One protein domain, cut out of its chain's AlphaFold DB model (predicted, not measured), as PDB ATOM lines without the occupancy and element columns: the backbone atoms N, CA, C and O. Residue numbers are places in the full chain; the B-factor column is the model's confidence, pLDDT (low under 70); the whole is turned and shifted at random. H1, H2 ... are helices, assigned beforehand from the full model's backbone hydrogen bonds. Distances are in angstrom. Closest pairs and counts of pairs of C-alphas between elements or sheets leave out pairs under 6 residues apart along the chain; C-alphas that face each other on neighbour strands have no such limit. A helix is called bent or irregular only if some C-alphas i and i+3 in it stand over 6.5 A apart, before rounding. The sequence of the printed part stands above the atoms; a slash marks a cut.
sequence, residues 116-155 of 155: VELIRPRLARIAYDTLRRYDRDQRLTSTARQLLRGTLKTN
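This is residues 116 to 155 of the 155 residues of the protein "Acetyltransf_6 domain-containing protein" of Pseudonocardiales bacterium (UniProt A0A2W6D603). Two helices, the long H1 and the shorter H2, make an open V, joined at its point by a tight link, with an unnamed stretch at each end, residues 116 to 121 and 149 to 155. The 40 printed residues hold two named helices, H1 then H2, and no named strand; the class is all helix. The whole is only just loose, close to extended, with a radius of gyration of the C-alphas of 13.1 A and spans of 40 by 20 by 17 A.

H1, residues 122 to 137, begins at C-alpha 122 (195.718, 111.768, 152.693) and is 24.4 A long. It is neither bent nor irregular, but only just: C-alphas 134 and 137 are 6.3 A apart. H2, residues 140 to 148, is 12.9 A long and ends at C-alpha 148 (171.967, 119.042, 151.217). It too is neither bent nor irregular, but only just: C-alphas 140 and 143 are 6.0 A apart.

H1 and H2 are close but not clearly touching; their closest C-alphas, of Asp 135 and Thr 141, are 6.5 A apart. They run opposite ways at a steep tilt of 69.5 degrees, only just short of about perpendicular. O i to N i+4 pairs are within hydrogen-bond range in 10 of 12 cases in H1 and 4 of 5 in H2.

The C-alphas of Arg 122 and Asn 155, the two farthest apart, are 39.9 A apart. The printed part has no cut, and the link from H1 to H2 is tight. Residues 134 to 147 and 150 to 155 have pLDDT under 70.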
ATOM      1  N   VAL A 116     190.833 114.927 137.308       87.75
ATOM      2  CA  VAL A 116     191.895 114.676 138.282       87.75
ATOM      3  C   VAL A 116     191.587 115.482 139.536       87.75
ATOM      4  O   VAL A 116     191.585 116.710 139.520       87.75
ATOM      5  N   GLU A 117     191.316 114.782 140.631       88.81
ATOM      6  CA  GLU A 117     190.925 115.396 141.898       88.81
ATOM      7  C   GLU A 117     192.086 115.340 142.893       88.81
ATOM      8  O   GLU A 117     192.440 114.275 143.409       88.81
ATOM      9  N   LEU A 118     192.683 116.493 143.186       90.88
ATOM     10  CA  LEU A 118     193.720 116.603 144.207       90.88
ATOM     11  C   LEU A 118     193.075 116.870 145.572       90.88
ATOM     12  O   LEU A 118     192.727 118.003 145.890       90.88
ATOM     13  N   ILE A 119     192.939 115.825 146.389       91.44
ATOM     14  CA  ILE A 119     192.359 115.919 147.735       91.44
ATOM     15  C   ILE A 119     193.474 115.775 148.766       91.44
ATOM     16  O   ILE A 119     194.166 114.755 148.816       91.44
ATOM     17  N   ARG A 120     193.649 116.805 149.597       90.31
ATOM     18  CA  ARG A 120     194.573 116.806 150.737       90.31
ATOM     19  C   ARG A 120     193.805 117.169 152.007       90.31
ATOM     20  O   ARG A 120     192.943 118.042 151.930       90.31
ATOM     21  N   PRO A 121     194.115 116.540 153.159       93.06
ATOM     22  CA  PRO A 121     195.193 115.567 153.431       93.06
ATOM     23  C   PRO A 121     194.870 114.110 153.013       93.06
ATOM     24  O   PRO A 121     193.755 113.806 152.600       93.06
ATOM     25  N   ARG A 122     195.843 113.183 153.134       91.88
ATOM     26  CA  ARG A 122     195.718 111.768 152.693       91.88
ATOM     27  C   ARG A 122     194.492 111.041 153.260       91.88
ATOM     28  O   ARG A 122     193.867 110.270 152.543       91.88
ATOM     29  N   LEU A 123     194.131 111.299 154.517       94.50
ATOM     30  CA  LEU A 123     192.963 110.667 155.142       94.50
ATOM     31  C   LEU A 123     191.651 111.085 154.463       94.50
ATOM     32  O   LEU A 123     190.800 110.238 154.209       94.50
ATOM     33  N   ALA A 124     191.524 112.359 154.080       92.56
ATOM     34  CA  ALA A 124     190.364 112.844 153.334       92.56
ATOM     35  C   ALA A 124     190.271 112.182 151.950       92.56
ATOM     36  O   ALA A 124     189.184 111.819 151.511       92.56
ATOM     37  N   ARG A 125     191.416 111.951 151.293       92.25
ATOM     38  CA  ARG A 125     191.472 111.212 150.025       92.25
ATOM     39  C   ARG A 125     190.975 109.769 150.177       92.25
ATOM     40  O   ARG A 125     190.180 109.328 149.356       92.25
ATOM     41  N   ILE A 126     191.401 109.057 151.222       92.38
ATOM     42  CA  ILE A 126     190.973 107.670 151.482       92.38
ATOM     43  C   ILE A 126     189.470 107.602 151.768       92.38
ATOM     44  O   ILE A 126     188.777 106.753 151.205       92.38
ATOM     45  N   ALA A 127     188.960 108.508 152.608       92.00
ATOM     46  CA  ALA A 127     187.532 108.593 152.900       92.00
ATOM     47  C   ALA A 127     186.725 108.861 151.619       92.00
ATOM     48  O   ALA A 127     185.770 108.143 151.329       92.00
ATOM     49  N   TYR A 128     187.163 109.831 150.811       88.94
ATOM     50  CA  TYR A 128     186.538 110.158 149.533       88.94
ATOM     51  C   TYR A 128     186.531 108.975 148.556       88.94
ATOM     52  O   TYR A 128     185.483 108.642 148.003       88.94
ATOM     53  N   ASP A 129     187.670 108.303 148.363       87.94
ATOM     54  CA  ASP A 129     187.772 107.168 147.440       87.94
ATOM     55  C   ASP A 129     186.907 105.983 147.898       87.94
ATOM     56  O   ASP A 129     186.293 105.310 147.069       87.94
ATOM     57  N   THR A 130     186.817 105.746 149.209       88.56
ATOM     58  CA  THR A 130     185.951 104.707 149.787       88.56
ATOM     59  C   THR A 130     184.477 105.016 149.535       88.56
ATOM     60  O   THR A 130     183.755 104.159 149.025       88.56
ATOM     61  N   LEU A 131     184.047 106.251 149.815       86.75
ATOM     62  CA  LEU A 131     182.672 106.700 149.575       86.75
ATOM     63  C   LEU A 131     182.311 106.621 148.089       86.75
ATOM     64  O   LEU A 131     181.298 106.029 147.726       86.75
ATOM     65  N   ARG A 132     183.187 107.118 147.208       82.06
ATOM     66  CA  ARG A 132     182.974 107.100 145.756       82.06
ATOM     67  C   ARG A 132     182.862 105.684 145.185       82.06
ATOM     68  O   ARG A 132     182.114 105.475 144.232       82.06
ATOM     69  N   ARG A 133     183.610 104.711 145.721       77.06
ATOM     70  CA  ARG A 133     183.509 103.299 145.301       77.06
ATOM     71  C   ARG A 133     182.175 102.680 145.709       77.06
ATOM     72  O   ARG A 133     181.596 101.966 144.899       77.06
ATOM     73  N   TYR A 134     181.692 102.987 146.911       67.69
ATOM     74  CA  TYR A 134     180.379 102.544 147.393       67.69
ATOM     75  C   TYR A 134     179.218 103.207 146.636       67.69
ATOM     76  O   TYR A 134     178.200 102.575 146.376       67.69
ATOM     77  N   ASP A 135     179.380 104.460 146.204       60.22
ATOM     78  CA  ASP A 135     178.362 105.191 145.436       60.22
ATOM     79  C   ASP A 135     178.178 104.734 143.992       60.22
ATOM     80  O   ASP A 135     177.249 105.180 143.310       60.22
ATOM     81  N   ARG A 136     179.015 103.813 143.509       55.41
ATOM     82  CA  ARG A 136     178.770 103.160 142.221       55.41
ATOM     83  C   ARG A 136     177.428 102.409 142.202       55.41
ATOM     84  O   ARG A 136     176.882 102.230 141.118       55.41
ATOM     85  N   ASP A 137     176.865 102.111 143.378       54.00
ATOM     86  CA  ASP A 137     175.544 101.499 143.569       54.00
ATOM     87  C   ASP A 137     174.380 102.508 143.741       54.00
ATOM     88  O   ASP A 137     173.257 102.109 144.048       54.00
ATOM     89  N   GLN A 138     174.602 103.812 143.504       55.25
ATOM     90  CA  GLN A 138     173.609 104.902 143.332       55.25
ATOM     91  C   GLN A 138     172.544 105.138 144.430       55.25
ATOM     92  O   GLN A 138     171.756 106.081 144.321       55.25
ATOM     93  N   ARG A 139     172.477 104.332 145.496       57.28
ATOM     94  CA  ARG A 139     171.394 104.424 146.495       57.28
ATOM     95  C   ARG A 139     171.680 105.371 147.661       57.28
ATOM     96  O   ARG A 139     170.734 105.901 148.229       57.28
ATOM     97  N   LEU A 140     172.944 105.603 148.018       57.34
ATOM     98  CA  LEU A 140     173.299 106.370 149.223       57.34
ATOM     99  C   LEU A 140     173.475 107.875 148.953       57.34
ATOM    100  O   LEU A 140     173.048 108.702 149.762       57.34
ATOM    101  N   THR A 141     174.008 108.260 147.791       60.28
ATOM    102  CA  THR A 141     174.182 109.679 147.434       60.28
ATOM    103  C   THR A 141     172.902 110.441 147.168       60.28
ATOM    104  O   THR A 141     172.887 111.653 147.366       60.28
ATOM    105  N   SER A 142     171.841 109.798 146.686       63.69
ATOM    106  CA  SER A 142     170.605 110.502 146.326       63.69
ATOM    107  C   SER A 142     169.950 111.139 147.555       63.69
ATOM    108  O   SER A 142     169.608 112.321 147.511       63.69
ATOM    109  N   THR A 143     169.897 110.411 148.672       63.28
ATOM    110  CA  THR A 143     169.363 110.883 149.957       63.28
ATOM    111  C   THR A 143     170.215 112.003 150.548       63.28
ATOM    112  O   THR A 143     169.690 113.057 150.901       63.28
ATOM    113  N   ALA A 144     171.543 111.838 150.585       64.38
ATOM    114  CA  ALA A 144     172.451 112.882 151.070       64.38
ATOM    115  C   ALA A 144     172.384 114.150 150.200       64.38
ATOM    116  O   ALA A 144     172.392 115.274 150.701       64.38
ATOM    117  N   ARG A 145     172.244 113.985 148.882       63.94
ATOM    118  CA  ARG A 145     172.095 115.090 147.932       63.94
ATOM    119  C   ARG A 145     170.749 115.800 148.073       63.94
ATOM    120  O   ARG A 145     170.712 117.010 147.885       63.94
ATOM    121  N   GLN A 146     169.668 115.090 148.399       64.69
ATOM    122  CA  GLN A 146     168.357 115.683 148.696       64.69
ATOM    123  C   GLN A 146     168.346 116.419 150.044       64.69
ATOM    124  O   GLN A 146     167.782 117.511 150.120       64.69
ATOM    125  N   LEU A 147     169.032 115.886 151.064       68.06
ATOM    126  CA  LEU A 147     169.254 116.567 152.349       68.06
ATOM    127  C   LEU A 147     169.996 117.891 152.148       68.06
ATOM    128  O   LEU A 147     169.509 118.944 152.545       68.06
ATOM    129  N   LEU A 148     171.140 117.854 151.461       70.25
ATOM    130  CA  LEU A 148     171.967 119.042 151.217       70.25
ATOM    131  C   LEU A 148     171.294 120.067 150.295       70.25
ATOM    132  O   LEU A 148     171.610 121.250 150.351       70.25
ATOM    133  N   ARG A 149     170.364 119.626 149.442       73.25
ATOM    134  CA  ARG A 149     169.550 120.505 148.590       73.25
ATOM    135  C   ARG A 149     168.246 120.951 149.254       73.25
ATOM    136  O   ARG A 149     167.419 121.538 148.564       73.25
ATOM    137  N   GLY A 150     168.025 120.634 150.534       58.28
ATOM    138  CA  GLY A 150     166.824 121.029 151.279       58.28
ATOM    139  C   GLY A 150     165.512 120.539 150.656       58.28
ATOM    140  O   GLY A 150     164.489 121.202 150.773       58.28
ATOM    141  N   THR A 151     165.538 119.416 149.934       62.56
ATOM    142  CA  THR A 151     164.412 118.932 149.104       62.56
ATOM    143  C   THR A 151     163.708 117.708 149.680       62.56
ATOM    144  O   THR A 151     162.799 117.168 149.051       62.56
ATOM    145  N   LEU A 152     164.090 117.273 150.880       52.38
ATOM    146  CA  LEU A 152     163.370 116.226 151.591       52.38
ATOM    147  C   LEU A 152     162.026 116.762 152.078       52.38
ATOM    148  O   LEU A 152     161.958 117.552 153.015       52.38
ATOM    149  N   LYS A 153     160.949 116.304 151.434       56.50
ATOM    150  CA  LYS A 153     159.616 116.353 152.025       56.50
ATOM    151  C   LYS A 153     159.577 115.304 153.131       56.50
ATOM    152  O   LYS A 153     159.553 114.109 152.849       56.50
ATOM    153  N   THR A 154     159.629 115.754 154.376       47.22
ATOM    154  CA  THR A 154     159.196 114.962 155.529       47.22
ATOM    155  C   THR A 154     157.696 114.716 155.387       47.22
ATOM    156  O   THR A 154     156.936 115.682 155.312       47.22
ATOM    157  N   ASN A 155     157.304 113.444 155.267       41.69
ATOM    158  CA  ASN A 155     155.920 113.012 155.488       41.69
ATOM    159  C   ASN A 155     155.549 113.194 156.959       41.69
ATOM    160  O   ASN A 155     156.444 112.958 157.804       41.69
TER     161      ASN A 155